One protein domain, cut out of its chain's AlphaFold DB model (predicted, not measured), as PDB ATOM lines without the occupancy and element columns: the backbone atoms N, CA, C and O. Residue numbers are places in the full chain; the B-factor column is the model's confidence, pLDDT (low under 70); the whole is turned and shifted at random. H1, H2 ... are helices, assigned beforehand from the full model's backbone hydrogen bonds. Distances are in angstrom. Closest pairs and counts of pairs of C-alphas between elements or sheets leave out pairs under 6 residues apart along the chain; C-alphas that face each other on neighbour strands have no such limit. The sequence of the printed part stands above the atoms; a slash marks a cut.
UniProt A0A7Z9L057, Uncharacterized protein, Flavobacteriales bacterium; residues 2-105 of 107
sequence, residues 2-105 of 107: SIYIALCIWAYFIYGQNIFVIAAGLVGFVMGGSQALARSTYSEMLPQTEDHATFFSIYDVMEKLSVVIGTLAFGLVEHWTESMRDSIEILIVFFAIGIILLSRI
ATOM      1  N   SER A   2       3.582  -8.801  90.381       55.50
ATOM      2  CA  SER A   2       3.841  -9.833  89.351       55.50
ATOM      3  C   SER A   2       5.186 -10.571  89.514       55.50
ATOM      4  O   SER A   2       5.285 -11.748  89.184       55.50
ATOM      5  N   ILE A   3       6.192  -9.909  90.100       64.88
ATOM      6  CA  ILE A   3       7.502 -10.496  90.442       64.88
ATOM      7  C   ILE A   3       7.384 -11.603  91.509       64.88
ATOM      8  O   ILE A   3       8.124 -12.577  91.448       64.88
ATOM      9  N   TYR A   4       6.428 -11.501  92.442       59.75
ATOM     10  CA  TYR A   4       6.209 -12.519  93.478       59.75
ATOM     11  C   TYR A   4       5.611 -13.800  92.900       59.75
ATOM     12  O   TYR A   4       6.092 -14.882  93.206       59.75
ATOM     13  N   ILE A   5       4.627 -13.684  92.004       60.09
ATOM     14  CA  ILE A   5       4.043 -14.850  91.325       60.09
ATOM     15  C   ILE A   5       5.114 -15.578  90.500       60.09
ATOM     16  O   ILE A   5       5.215 -16.800  90.570       60.09
ATOM     17  N   ALA A   6       5.947 -14.837  89.761       65.19
ATOM     18  CA  ALA A   6       7.041 -15.420  88.986       65.19
ATOM     19  C   ALA A   6       8.082 -16.127  89.875       65.19
ATOM     20  O   ALA A   6       8.521 -17.224  89.539       65.19
ATOM     21  N   LEU A   7       8.429 -15.543  91.030       65.19
ATOM     22  CA  LEU A   7       9.318 -16.163  92.020       65.19
ATOM     23  C   LEU A   7       8.715 -17.420  92.648       65.19
ATOM     24  O   LEU A   7       9.428 -18.402  92.808       65.19
ATOM     25  N   CYS A   8       7.421 -17.423  92.965       63.19
ATOM     26  CA  CYS A   8       6.725 -18.587  93.513       63.19
ATOM     27  C   CYS A   8       6.668 -19.750  92.510       63.19
ATOM     28  O   CYS A   8       6.949 -20.888  92.875       63.19
ATOM     29  N   ILE A   9       6.368 -19.463  91.237       63.62
ATOM     30  CA  ILE A   9       6.386 -20.470  90.165       63.62
ATOM     31  C   ILE A   9       7.806 -21.009  89.970       63.62
ATOM     32  O   ILE A   9       7.990 -22.214  89.835       63.62
ATOM     33  N   TRP A  10       8.821 -20.141  89.996       64.44
ATOM     34  CA  TRP A  10      10.217 -20.563  89.882       64.44
ATOM     35  C   TRP A  10      10.674 -21.387  91.094       64.44
ATOM     36  O   TRP A  10      11.355 -22.395  90.922       64.44
ATOM     37  N   ALA A  11      10.237 -21.020  92.302       60.97
ATOM     38  CA  ALA A  11      10.545 -21.726  93.540       60.97
ATOM     39  C   ALA A  11       9.967 -23.149  93.588       60.97
ATOM     40  O   ALA A  11      10.611 -24.042  94.133       60.97
ATOM     41  N   TYR A  12       8.809 -23.387  92.962       61.12
ATOM     42  CA  TYR A  12       8.207 -24.722  92.863       61.12
ATOM     43  C   TYR A  12       9.093 -25.730  92.108       61.12
ATOM     44  O   TYR A  12       9.108 -26.919  92.419       61.12
ATOM     45  N   PHE A  13       9.882 -25.257  91.140       62.28
ATOM     46  CA  PHE A  13      10.788 -26.096  90.351       62.28
ATOM     47  C   PHE A  13      12.171 -26.289  90.995       62.28
ATOM     48  O   PHE A  13      13.055 -26.893  90.383       62.28
ATOM     49  N   ILE A  14      12.390 -25.798  92.219       63.69
ATOM     50  CA  ILE A  14      13.684 -25.903  92.894       63.69
ATOM     51  C   ILE A  14      13.853 -27.286  93.528       63.69
ATOM     52  O   ILE A  14      13.286 -27.597  94.575       63.69
ATOM     53  N   TYR A  15      14.721 -28.093  92.921       57.56
ATOM     54  CA  TYR A  15      15.191 -29.365  93.464       57.56
ATOM     55  C   TYR A  15      16.652 -29.212  93.910       57.56
ATOM     56  O   TYR A  15      17.575 -29.372  93.115       57.56
ATOM     57  N   GLY A  16      16.874 -28.855  95.181       64.56
ATOM     58  CA  GLY A  16      18.211 -28.850  95.789       64.56
ATOM     59  C   GLY A  16      18.468 -27.723  96.793       64.56
ATOM     60  O   GLY A  16      18.074 -26.575  96.584       64.56
ATOM     61  N   GLN A  17      19.200 -28.048  97.863       68.88
ATOM     62  CA  GLN A  17      19.542 -27.138  98.967       68.88
ATOM     63  C   GLN A  17      20.231 -25.844  98.496       68.88
ATOM     64  O   GLN A  17      19.893 -24.759  98.965       68.88
ATOM     65  N   ASN A  18      21.162 -25.926  97.539       72.69
ATOM     66  CA  ASN A  18      21.900 -24.746  97.066       72.69
ATOM     67  C   ASN A  18      20.999 -23.744  96.334       72.69
ATOM     68  O   ASN A  18      21.149 -22.535  96.491       72.69
ATOM     69  N   ILE A  19      20.052 -24.244  95.542       71.75
ATOM     70  CA  ILE A  19      19.136 -23.404  94.768       71.75
ATOM     71  C   ILE A  19      18.081 -22.791  95.702       71.75
ATOM     72  O   ILE A  19      17.695 -21.640  95.507       71.75
ATOM     73  N   PHE A  20      17.694 -23.499  96.770       70.88
ATOM     74  CA  PHE A  20      16.814 -22.961  97.809       70.88
ATOM     75  C   PHE A  20      17.403 -21.711  98.482       70.88
ATOM     76  O   PHE A  20      16.714 -20.702  98.612       70.88
ATOM     77  N   VAL A  21      18.692 -21.731  98.838       75.50
ATOM     78  CA  VAL A  21      19.366 -20.573  99.457       75.50
ATOM     79  C   VAL A  21      19.423 -19.375  98.503       75.50
ATOM     80  O   VAL A  21      19.159 -18.244  98.912       75.50
ATOM     81  N   ILE A  22      19.712 -19.610  97.220       78.69
ATOM     82  CA  ILE A  22      19.730 -18.552  96.196       78.69
ATOM     83  C   ILE A  22      18.332 -17.946  96.020       78.69
ATOM     84  O   ILE A  22      18.186 -16.724  95.959       78.69
ATOM     85  N   ALA A  23      17.296 -18.783  95.983       73.75
ATOM     86  CA  ALA A  23      15.917 -18.327  95.876       73.75
ATOM     87  C   ALA A  23      15.466 -17.545  97.112       73.75
ATOM     88  O   ALA A  23      14.865 -16.485  96.962       73.75
ATOM     89  N   ALA A  24      15.816 -18.001  98.317       74.56
ATOM     90  CA  ALA A  24      15.557 -17.265  99.552       74.56
ATOM     91  C   ALA A  24      16.221 -15.876  99.533       74.56
ATOM     92  O   ALA A  24      15.589 -14.887  99.904       74.56
ATOM     93  N   GLY A  25      17.454 -15.773  99.022       78.88
ATOM     94  CA  GLY A  25      18.146 -14.494  98.832       78.88
ATOM     95  C   GLY A  25      17.435 -13.559  97.845       78.88
ATOM     96  O   GLY A  25      17.244 -12.377  98.138       78.88
ATOM     97  N   LEU A  26      16.981 -14.086  96.703       75.81
ATOM     98  CA  LEU A  26      16.206 -13.326  95.715       75.81
ATOM     99  C   LEU A  26      14.857 -12.853  96.273       75.81
ATOM    100  O   LEU A  26      14.479 -11.699  96.070       75.81
ATOM    101  N   VAL A  27      14.149 -13.713  97.007       75.50
ATOM    102  CA  VAL A  27      12.897 -13.351  97.683       75.50
ATOM    103  C   VAL A  27      13.149 -12.249  98.712       75.50
ATOM    104  O   VAL A  27      12.429 -11.254  98.707       75.50
ATOM    105  N   GLY A  28      14.196 -12.367  99.537       76.44
ATOM    106  CA  GLY A  28      14.572 -11.342 100.516       76.44
ATOM    107  C   GLY A  28      14.882  -9.987  99.872       76.44
ATOM    108  O   GLY A  28      14.427  -8.950 100.358       76.44
ATOM    109  N   PHE A  29      15.574  -9.990  98.731       80.25
ATOM    110  CA  PHE A  29      15.857  -8.778  97.959       80.25
ATOM    111  C   PHE A  29      14.574  -8.097  97.456       80.25
ATOM    112  O   PHE A  29      14.382  -6.893  97.647       80.25
ATOM    113  N   VAL A  30      13.655  -8.865  96.864       76.31
ATOM    114  CA  VAL A  30      12.370  -8.339  96.374       76.31
ATOM    115  C   VAL A  30      11.485  -7.855  97.527       76.31
ATOM    116  O   VAL A  30      10.842  -6.809  97.409       76.31
ATOM    117  N   MET A  31      11.479  -8.569  98.656       75.94
ATOM    118  CA  MET A  31      10.714  -8.201  99.847       75.94
ATOM    119  C   MET A  31      11.206  -6.877 100.438       75.94
ATOM    120  O   MET A  31      10.385  -6.031 100.785       75.94
ATOM    121  N   GLY A  32      12.523  -6.643 100.464       78.69
ATOM    122  CA  GLY A  32      13.107  -5.359 100.867       78.69
ATOM    123  C   GLY A  32      12.657  -4.194  99.977       78.69
ATOM    124  O   GLY A  32      12.238  -3.152 100.484       78.69
ATOM    125  N   GLY A  33      12.654  -4.387  98.654       79.25
ATOM    126  CA  GLY A  33      12.174  -3.376  97.705       79.25
ATOM    127  C   GLY A  33      10.675  -3.079  97.843       79.25
ATOM    128  O   GLY A  33      10.264  -1.919  97.846       79.25
ATOM    129  N   SER A  34       9.850  -4.116  98.015       79.69
ATOM    130  CA  SER A  34       8.402  -3.954  98.202       79.69
ATOM    131  C   SER A  34       8.057  -3.275  99.530       79.69
ATOM    132  O   SER A  34       7.129  -2.471  99.568       79.69
ATOM    133  N   GLN A  35       8.791  -3.572 100.606       73.25
ATOM    134  CA  GLN A  35       8.592  -2.918 101.903       73.25
ATOM    135  C   GLN A  35       8.955  -1.429 101.860       73.25
ATOM    136  O   GLN A  35       8.222  -0.604 102.406       73.25
ATOM    137  N   ALA A  36      10.030  -1.059 101.154       78.38
ATOM    138  CA  ALA A  36      10.392   0.344 100.951       78.38
ATOM    139  C   ALA A  36       9.302   1.117 100.181       78.38
ATOM    140  O   ALA A  36       8.931   2.219 100.585       78.38
ATOM    141  N   LEU A  37       8.742   0.510  99.125       74.81
ATOM    142  CA  LEU A  37       7.641   1.080  98.340       74.81
ATOM    143  C   LEU A  37       6.345   1.238  99.150       74.81
ATOM    144  O   LEU A  37       5.634   2.228  98.985       74.81
ATOM    145  N   ALA A  38       6.023   0.282 100.027       73.06
ATOM    146  CA  ALA A  38       4.847   0.371 100.893       73.06
ATOM    147  C   ALA A  38       4.966   1.555 101.862       73.06
ATOM    148  O   ALA A  38       4.042   2.360 101.970       73.06
ATOM    149  N   ARG A  39       6.145   1.727 102.477       72.50
ATOM    150  CA  ARG A  39       6.423   2.853 103.374       72.50
ATOM    151  C   ARG A  39       6.372   4.199 102.639       72.50
ATOM    152  O   ARG A  39       5.822   5.148 103.183       72.50
ATOM    153  N   SER A  40       6.888   4.294 101.408       74.44
ATOM    154  CA  SER A  40       6.822   5.540 100.626       74.44
ATOM    155  C   SER A  40       5.404   5.871 100.152       74.44
ATOM    156  O   SER A  40       4.988   7.019 100.254       74.44
ATOM    157  N   THR A  41       4.645   4.869  99.694       71.12
ATOM    158  CA  THR A  41       3.246   5.044  99.258       71.12
ATOM    159  C   THR A  41       2.359   5.461 100.429       71.12
ATOM    160  O   THR A  41       1.524   6.347 100.280       71.12
ATOM    161  N   TYR A  42       2.568   4.865 101.609       68.00
ATOM    162  CA  TYR A  42       1.848   5.250 102.820       68.00
ATOM    163  C   TYR A  42       2.138   6.706 103.195       68.00
ATOM    164  O   TYR A  42       1.203   7.473 103.382       68.00
ATOM    165  N   SER A  43       3.411   7.119 103.201       66.75
ATOM    166  CA  SER A  43       3.802   8.512 103.465       66.75
ATOM    167  C   SER A  43       3.181   9.525 102.493       66.75
ATOM    168  O   SER A  43       2.874  10.637 102.907       66.75
ATOM    169  N   GLU A  44       2.978   9.158 101.223       63.56
ATOM    170  CA  GLU A  44       2.352  10.021 100.207       63.56
ATOM    171  C   GLU A  44       0.816  10.099 100.347       63.56
ATOM    172  O   GLU A  44       0.210  11.105  99.986       63.56
ATOM    173  N   MET A  45       0.183   9.064 100.915       65.12
ATOM    174  CA  MET A  45      -1.264   9.006 101.178       65.12
ATOM    175  C   MET A  45      -1.693   9.706 102.479       65.12
ATOM    176  O   MET A  45      -2.894   9.788 102.750       65.12
ATOM    177  N   LEU A  46      -0.760  10.209 103.295       65.12
ATOM    178  CA  LEU A  46      -1.115  10.937 104.513       65.12
ATOM    179  C   LEU A  46      -1.678  12.339 104.181       65.12
ATOM    180  O   LEU A  46      -1.039  13.101 103.453       65.12
ATOM    181  N   PRO A  47      -2.840  12.731 104.744       56.28
ATOM    182  CA  PRO A  47      -3.370  14.086 104.600       56.28
ATOM    183  C   PRO A  47      -2.437  15.120 105.252       56.28
ATOM    184  O   PRO A  47      -1.774  14.829 106.245       56.28
ATOM    185  N   GLN A  48      -2.403  16.348 104.718       55.34
ATOM    186  CA  GLN A  48      -1.540  17.458 105.172       55.34
ATOM    187  C   GLN A  48      -1.920  18.058 106.552       55.34
ATOM    188  O   GLN A  48      -1.665  19.235 106.797       55.34
ATOM    189  N   THR A  49      -2.557  17.304 107.454       55.53
ATOM    190  CA  THR A  49      -3.079  17.831 108.731       55.53
ATOM    191  C   THR A  49      -2.599  17.048 109.961       55.53
ATOM    192  O   THR A  49      -2.788  15.837 110.038       55.53
ATOM    193  N   GLU A  50      -2.007  17.805 110.895       55.34
ATOM    194  CA  GLU A  50      -1.706  17.673 112.343       55.34
ATOM    195  C   GLU A  50      -1.425  16.331 113.061       55.34
ATOM    196  O   GLU A  50      -0.952  16.395 114.191       55.34
ATOM    197  N   ASP A  51      -1.565  15.139 112.469       56.34
ATOM    198  CA  ASP A  51      -1.424  13.882 113.242       56.34
ATOM    199  C   ASP A  51      -0.665  12.745 112.523       56.34
ATOM    200  O   ASP A  51      -1.024  11.566 112.568       56.34
ATOM    201  N   HIS A  52       0.444  13.077 111.852       57.88
ATOM    202  CA  HIS A  52       1.262  12.099 111.114       57.88
ATOM    203  C   HIS A  52       1.798  10.938 111.981       57.88
ATOM    204  O   HIS A  52       1.962   9.819 111.487       57.88
ATOM    205  N   ALA A  53       2.050  11.176 113.274       62.31
ATOM    206  CA  ALA A  53       2.622  10.183 114.186       62.31
ATOM    207  C   ALA A  53       1.666   9.012 114.475       62.31
ATOM    208  O   ALA A  53       2.100   7.862 114.552       62.31
ATOM    209  N   THR A  54       0.364   9.285 114.582       65.50
ATOM    210  CA  THR A  54      -0.651   8.271 114.900       65.50
ATOM    211  C   THR A  54      -0.850   7.306 113.730       65.50
ATOM    212  O   THR A  54      -0.856   6.088 113.916       65.50
ATOM    213  N   PHE A  55      -0.909   7.828 112.502       68.06
ATOM    214  CA  PHE A  55      -1.005   7.003 111.298       68.06
ATOM    215  C   PHE A  55       0.254   6.156 111.080       68.06
ATOM    216  O   PHE A  55       0.141   4.977 110.740       68.06
ATOM    217  N   PHE A  56       1.451   6.701 111.314       69.81
ATOM    218  CA  PHE A  56       2.691   5.929 111.185       69.81
ATOM    219  C   PHE A  56       2.809   4.829 112.254       69.81
ATOM    220  O   PHE A  56       3.258   3.724 111.956       69.81
ATOM    221  N   SER A  57       2.332   5.100 113.474       76.12
ATOM    222  CA  SER A  57       2.270   4.119 114.564       76.12
ATOM    223  C   SER A  57       1.331   2.948 114.240       76.12
ATOM    224  O   SER A  57       1.711   1.792 114.409       76.12
ATOM    225  N   ILE A  58       0.140   3.213 113.683       77.38
ATOM    226  CA  ILE A  58      -0.780   2.144 113.252       77.38
ATOM    227  C   ILE A  58      -0.147   1.291 112.145       77.38
ATOM    228  O   ILE A  58      -0.242   0.066 112.199       77.38
ATOM    229  N   TYR A  59       0.536   1.908 111.176       78.44
ATOM    230  CA  TYR A  59       1.225   1.178 110.108       78.44
ATOM    231  C   TYR A  59       2.338   0.264 110.647       78.44
ATOM    232  O   TYR A  59       2.371  -0.912 110.292       78.44
ATOM    233  N   ASP A  60       3.196   0.756 111.549       81.69
ATOM    234  CA  ASP A  60       4.264  -0.045 112.177       81.69
ATOM    235  C   ASP A  60       3.698  -1.229 112.984       81.69
ATOM    236  O   ASP A  60       4.219  -2.347 112.934       81.69
ATOM    237  N   VAL A  61       2.574  -1.027 113.681       85.62
ATOM    238  CA  VAL A  61       1.880  -2.110 114.392       85.62
ATOM    239  C   VAL A  61       1.307  -3.140 113.414       85.62
ATOM    240  O   VAL A  61       1.452  -4.340 113.652       85.62
ATOM    241  N   MET A  62       0.695  -2.710 112.305       84.94
ATOM    242  CA  MET A  62       0.182  -3.626 111.278       84.94
ATOM    243  C   MET A  62       1.306  -4.418 110.599       84.94
ATOM    244  O   MET A  62       1.156  -5.622 110.398       84.94
ATOM    245  N   GLU A  63       2.442  -3.780 110.296       83.06
ATOM    246  CA  GLU A  63       3.632  -4.430 109.732       83.06
ATOM    247  C   GLU A  63       4.113  -5.558 110.659       83.06
ATOM    248  O   GLU A  63       4.224  -6.715 110.244       83.06
ATOM    249  N   LYS A  64       4.292  -5.252 111.949       86.38
ATOM    250  CA  LYS A  64       4.716  -6.228 112.964       86.38
ATOM    251  C   LYS A  64       3.708  -7.359 113.147       86.38
ATOM    252  O   LYS A  64       4.106  -8.521 113.202       86.38
ATOM    253  N   LEU A  65       2.412  -7.051 113.201       89.81
ATOM    254  CA  LEU A  65       1.359  -8.066 113.295       89.81
ATOM    255  C   LEU A  65       1.362  -8.996 112.081       89.81
ATOM    256  O   LEU A  65       1.248 -10.210 112.242       89.81
ATOM    257  N   SER A  66       1.541  -8.451 110.879       84.88
ATOM    258  CA  SER A  66       1.582  -9.244 109.653       84.88
ATOM    259  C   SER A  66       2.773 -10.208 109.635       84.88
ATOM    260  O   SER A  66       2.621 -11.350 109.199       84.88
ATOM    261  N   VAL A  67       3.938  -9.794 110.155       86.31
ATOM    262  CA  VAL A  67       5.114 -10.672 110.315       86.31
ATOM    263  C   VAL A  67       4.852 -11.776 111.343       86.31
ATOM    264  O   VAL A  67       5.150 -12.942 111.077       86.31
ATOM    265  N   VAL A  68       4.261 -11.441 112.495       89.44
ATOM    266  CA  VAL A  68       3.940 -12.418 113.550       89.44
ATOM    267  C   VAL A  68       2.946 -13.463 113.043       89.44
ATOM    268  O   VAL A  68       3.204 -14.659 113.161       89.44
ATOM    269  N   ILE A  69       1.847 -13.035 112.417       87.50
ATOM    270  CA  ILE A  69       0.819 -13.939 111.882       87.50
ATOM    271  C   ILE A  69       1.387 -14.803 110.751       87.50
ATOM    272  O   ILE A  69       1.146 -16.008 110.733       87.50
ATOM    273  N   GLY A  70       2.168 -14.219 109.836       83.12
ATOM    274  CA  GLY A  70       2.785 -14.962 108.734       83.12
ATOM    275  C   GLY A  70       3.749 -16.044 109.222       83.12
ATOM    276  O   GLY A  70       3.698 -17.178 108.750       83.12
ATOM    277  N   THR A  71       4.576 -15.723 110.221       86.06
ATOM    278  CA  THR A  71       5.524 -16.681 110.814       86.06
ATOM    279  C   THR A  71       4.800 -17.789 111.580       86.06
ATOM    280  O   THR A  71       5.162 -18.957 111.462       86.06
ATOM    281  N   LEU A  72       3.740 -17.450 112.323       86.50
ATOM    282  CA  LEU A  72       2.911 -18.435 113.025       86.50
ATOM    283  C   LEU A  72       2.204 -19.388 112.057       86.50
ATOM    284  O   LEU A  72       2.201 -20.594 112.288       86.50
ATOM    285  N   ALA A  73       1.632 -18.868 110.968       83.69
ATOM    286  CA  ALA A  73       0.996 -19.691 109.944       83.69
ATOM    287  C   ALA A  73       2.007 -20.638 109.278       83.69
ATOM    288  O   ALA A  73       1.715 -21.820 109.121       83.69
ATOM    289  N   PHE A  74       3.207 -20.144 108.952       80.12
ATOM    290  CA  PHE A  74       4.282 -20.964 108.388       80.12
ATOM    291  C   PHE A  74       4.700 -22.099 109.336       80.12
ATOM    292  O   PHE A  74       4.739 -23.257 108.922       80.12
ATOM    293  N   GLY A  75       4.943 -21.788 110.615       80.50
ATOM    294  CA  GLY A  75       5.336 -22.785 111.615       80.50
ATOM    295  C   GLY A  75       4.236 -23.805 111.928       80.50
ATOM    296  O   GLY A  75       4.531 -24.974 112.162       80.50
ATOM    297  N   LEU A  76       2.961 -23.400 111.886       83.19
ATOM    298  CA  LEU A  76       1.841 -24.323 112.074       83.19
ATOM    299  C   LEU A  76       1.742 -25.320 110.913       83.19
ATOM    300  O   LEU A  76       1.536 -26.505 111.144       83.19
ATOM    301  N   VAL A  77       1.926 -24.864 109.675       79.50
ATOM    302  CA  VAL A  77       1.913 -25.746 108.498       79.50
ATOM    303  C   VAL A  77       3.117 -26.682 108.507       79.50
ATOM    304  O   VAL A  77       2.958 -27.869 108.256       79.50
ATOM    305  N   GLU A  78       4.298 -26.186 108.879       79.62
ATOM    306  CA  GLU A  78       5.492 -27.025 109.027       79.62
ATOM    307  C   GLU A  78       5.280 -28.132 110.064       79.62
ATOM    308  O   GLU A  78       5.623 -29.286 109.811       79.62
ATOM    309  N   HIS A  79       4.658 -27.801 111.198       79.75
ATOM    310  CA  HIS A  79       4.364 -28.769 112.249       79.75
ATOM    311  C   HIS A  79       3.388 -29.864 111.799       79.75
ATOM    312  O   HIS A  79       3.535 -31.012 112.203       79.75
ATOM    313  N   TRP A  80       2.392 -29.520 110.979       78.69
ATOM    314  CA  TRP A  80       1.383 -30.476 110.511       78.69
ATOM    315  C   TRP A  80       1.860 -31.326 109.338       78.69
ATOM    316  O   TRP A  80       1.491 -32.493 109.245       78.69
ATOM    317  N   THR A  81       2.649 -30.745 108.436       75.38
ATOM    318  CA  THR A  81       3.046 -31.420 107.199       75.38
ATOM    319  C   THR A  81       4.388 -32.146 107.321       75.38
ATOM    320  O   THR A  81       4.747 -32.912 106.432       75.38
ATOM    321  N   GLU A  82       5.151 -31.903 108.399       73.62
ATOM    322  CA  GLU A  82       6.501 -32.450 108.662       73.62
ATOM    323  C   GLU A  82       7.510 -32.230 107.510       73.62
ATOM    324  O   GLU A  82       8.609 -32.785 107.487       73.62
ATOM    325  N   SER A  83       7.152 -31.385 106.541       66.75
ATOM    326  CA  SER A  83       7.876 -31.147 105.301       66.75
ATOM    327  C   SER A  83       7.956 -29.649 105.057       66.75
ATOM    328  O   SER A  83       6.961 -28.979 104.783       66.75
ATOM    329  N   MET A  84       9.183 -29.127 105.087       66.94
ATOM    330  CA  MET A  84       9.489 -27.712 104.848       66.94
ATOM    331  C   MET A  84       9.045 -27.232 103.453       66.94
ATOM    332  O   MET A  84       8.898 -26.033 103.222       66.94
ATOM    333  N   ARG A  85       8.828 -28.165 102.514       66.44
ATOM    334  CA  ARG A  85       8.392 -27.878 101.140       66.44
ATOM    335  C   ARG A  85       6.938 -27.418 101.091       66.44
ATOM    336  O   ARG A  85       6.648 -26.413 100.448       66.44
ATOM    337  N   ASP A  86       6.062 -28.089 101.825       64.38
ATOM    338  CA  ASP A  86       4.622 -27.820 101.776       64.38
ATOM    339  C   ASP A  86       4.286 -26.524 102.539       64.38
ATOM    340  O   ASP A  86       3.357 -25.795 102.187       64.38
ATOM    341  N   SER A  87       5.129 -26.137 103.503       64.38
ATOM    342  CA  SER A  87       5.067 -24.822 104.157       64.38
ATOM    343  C   SER A  87       5.348 -23.655 103.209       64.38
ATOM    344  O   SER A  87       4.828 -22.559 103.408       64.38
ATOM    345  N   ILE A  88       6.149 -23.854 102.156       68.81
ATOM    346  CA  ILE A  88       6.434 -22.804 101.165       68.81
ATOM    347  C   ILE A  88       5.232 -22.600 100.233       68.81
ATOM    348  O   ILE A  88       4.964 -21.469  99.825       68.81
ATOM    349  N   GLU A  89       4.463 -23.652  99.942       66.81
ATOM    350  CA  GLU A  89       3.263 -23.560  99.101       66.81
ATOM    351  C   GLU A  89       2.184 -22.669  99.731       66.81
ATOM    352  O   GLU A  89       1.529 -21.897  99.027       66.81
ATOM    353  N   ILE A  90       2.048 -22.670 101.063       70.00
ATOM    354  CA  ILE A  90       1.071 -21.803 101.740       70.00
ATOM    355  C   ILE A  90       1.402 -20.316 101.568       70.00
ATOM    356  O   ILE A  90       0.504 -19.477 101.488       70.00
ATOM    357  N   LEU A  91       2.690 -19.980 101.448       69.06
ATOM    358  CA  LEU A  91       3.132 -18.609 101.222       69.06
ATOM    359  C   LEU A  91       2.657 -18.110  99.849       69.06
ATOM    360  O   LEU A  91       2.230 -16.963  99.719       69.06
ATOM    361  N   ILE A  92       2.631 -18.997  98.847       68.81
ATOM    362  CA  ILE A  92       2.071 -18.721  97.514       68.81
ATOM    363  C   ILE A  92       0.574 -18.404  97.619       68.81
ATOM    364  O   ILE A  92       0.103 -17.449  97.001       68.81
ATOM    365  N   VAL A  93      -0.167 -19.155  98.440       70.50
ATOM    366  CA  VAL A  93      -1.602 -18.925  98.679       70.50
ATOM    367  C   VAL A  93      -1.842 -17.563  99.339       70.50
ATOM    368  O   VAL A  93      -2.705 -16.812  98.882       70.50
ATOM    369  N   PHE A  94      -1.044 -17.186 100.344       74.25
ATOM    370  CA  PHE A  94      -1.118 -15.857 100.967       74.25
ATOM    371  C   PHE A  94      -0.890 -14.724  99.956       74.25
ATOM    372  O   PHE A  94      -1.664 -13.763  99.914       74.25
ATOM    373  N   PHE A  95       0.126 -14.845  99.093       69.25
ATOM    374  CA  PHE A  95       0.378 -13.859  98.037       69.25
ATOM    375  C   PHE A  95      -0.741 -13.815  96.992       69.25
ATOM    376  O   PHE A  95      -1.121 -12.728  96.549       69.25
ATOM    377  N   ALA A  96      -1.314 -14.963  96.623       70.69
ATOM    378  CA  ALA A  96      -2.439 -15.029  95.694       70.69
ATOM    379  C   ALA A  96      -3.680 -14.314  96.256       70.69
ATOM    380  O   ALA A  96      -4.280 -13.487  95.566       70.69
ATOM    381  N   ILE A  97      -4.015 -14.558  97.528       77.69
ATOM    382  CA  ILE A  97      -5.108 -13.868  98.229       77.69
ATOM    383  C   ILE A  97      -4.854 -12.357  98.258       77.69
ATOM    384  O   ILE A  97      -5.750 -11.582  97.922       77.69
ATOM    385  N   GLY A  98      -3.630 -11.930  98.586       69.75
ATOM    386  CA  GLY A  98      -3.251 -10.515  98.596       69.75
ATOM    387  C   GLY A  98      -3.436  -9.832  97.238       69.75
ATOM    388  O   GLY A  98      -3.942  -8.715  97.168       69.75
ATOM    389  N   ILE A  99      -3.102 -10.515  96.140       68.81
ATOM    390  CA  ILE A  99      -3.280  -9.992  94.777       68.81
ATOM    391  C   ILE A  99      -4.756  -9.908  94.388       68.81
ATOM    392  O   ILE A  99      -5.160  -8.931  93.755       68.81
ATOM    393  N   ILE A 100      -5.570 -10.889  94.779       77.62
ATOM    394  CA  ILE A 100      -7.021 -10.863  94.554       77.62
ATOM    395  C   ILE A 100      -7.644  -9.676  95.296       77.62
ATOM    396  O   ILE A 100      -8.406  -8.914  94.700       77.62
ATOM    397  N   LEU A 101      -7.286  -9.477  96.567       74.12
ATOM    398  CA  LEU A 101      -7.744  -8.348  97.380       74.12
ATOM    399  C   LEU A 101      -7.311  -7.001  96.794       74.12
ATOM    400  O   LEU A 101      -8.136  -6.100  96.666       74.12
ATOM    401  N   LEU A 102      -6.053  -6.875  96.368       68.44
ATOM    402  CA  LEU A 102      -5.546  -5.647  95.754       68.44
ATOM    403  C   LEU A 102      -6.242  -5.354  94.418       68.44
ATOM    404  O   LEU A 102      -6.584  -4.214  94.132       68.44
ATOM    405  N   SER A 103      -6.521  -6.388  93.623       69.25
ATOM    406  CA  SER A 103      -7.232  -6.258  92.343       69.25
ATOM    407  C   SER A 103      -8.709  -5.879  92.516       69.25
ATOM    408  O   SER A 103      -9.354  -5.441  91.564       69.25
ATOM    409  N   ARG A 104      -9.267  -6.042  93.724       73.00
ATOM    410  CA  ARG A 104     -10.624  -5.596  94.082       73.00
ATOM    411  C   ARG A 104     -10.678  -4.117  94.453       73.00
ATOM    412  O   ARG A 104     -11.768  -3.545  94.438       73.00
ATOM    413  N   ILE A 105      -9.534  -3.496  94.735       66.62
ATOM    414  CA  ILE A 105      -9.432  -2.050  94.898       66.62
ATOM    415  C   ILE A 105      -9.444  -1.444  93.492       66.62
ATOM    416  O   ILE A 105      -8.436  -1.393  92.788       66.62
TER     417      ILE A 105
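Overview. This is residues 2 to 105 of the 107 residues of an uncharacterized protein of Flavobacteriales bacterium (UniProt A0A7Z9L057). Two long helices, H2 and H3, run opposite ways as the two sides of a long, open frame joined at one end by the link of residues 46 to 51; at the other end the shorter H1 leads into H2 through a tight link, and H4 folds back from the end of H3. Together they make a loose up-and-down bundle, in which H1 and H4 touch each other, H1 also packs on H2 and H4 on H3, while the last turns of H4, residues 100 to 104, and Ile 105 stick out free. The printed part has 104 residues, with four named helices in the order H1, H2, H3, H4 and no named strand; the class is all helix. The whole is loose, with a radius of gyration of the C-alphas of 16.4 A, and elongated, spanning 53 by 27 by 26 A.

Along the chain. H1 is residues 2 to 12, from C-alpha 2 at (3.841, -9.833, 89.351), and measures 15.9 A from first to last C-alpha. H2 is residues 17 to 45 and measures 41.8 A. H3, the longest helix with 30 residues, is residues 52 to 81 and measures 43.7 A; its C-alpha 52 is at (1.262, 12.099, 111.114). H4 is residues 84 to 104, measures 31.8 A and ends with C-alpha 104 at (-10.624, -5.596, 94.082).

Arrangement. H1 to H4 form a bundle, up and down, each helix running against the one before it. H1 and H2 are a helical hairpin: they touch, at a shallow tilt of 19 degrees, opposite ways, and the closest C-alphas, those of Ala 11 and Ala 23, are 6.8 A apart. H2 touches H1 with residues 20 to 30 alone. H1 also touches H4, opposite ways at a shallow tilt of 21 degrees; the closest C-alphas, those of Cys 8 and Ile 92, are 6.1 A apart. H3 and H4 are the other helical hairpin, touching at a steep tilt of 39 degrees, opposite ways, with the closest C-alphas, those of Glu 78 and Ser 87, 5.4 A apart. H3 touches H4 with residues 74 to 81 alone, and H4 touches H3 with residues 84 to 91 alone. H2 and H3 are near each other, with 11 pairs of C-alphas within 10 A and the closest at 8.2 A. H1 and H3 are apart, and so are H2 and H4. In H1, H2 and H3 every O i to N i+4 pair is within hydrogen-bond range; in H4, 12 of 17 are.

Size, cuts and confidence. The two farthest C-alphas, those of Tyr 15 and Glu 50, are 53.4 A apart. The printed part has no cut. The links H1 to H2 and H3 to H4 are tight, and H2 to H3 is short. Residues 64 to 69 of H3 stand free. The mean pLDDT of the printed part is 72.0, and 46 residues are under 70, among them residues 2 to 17 and 42 to 56.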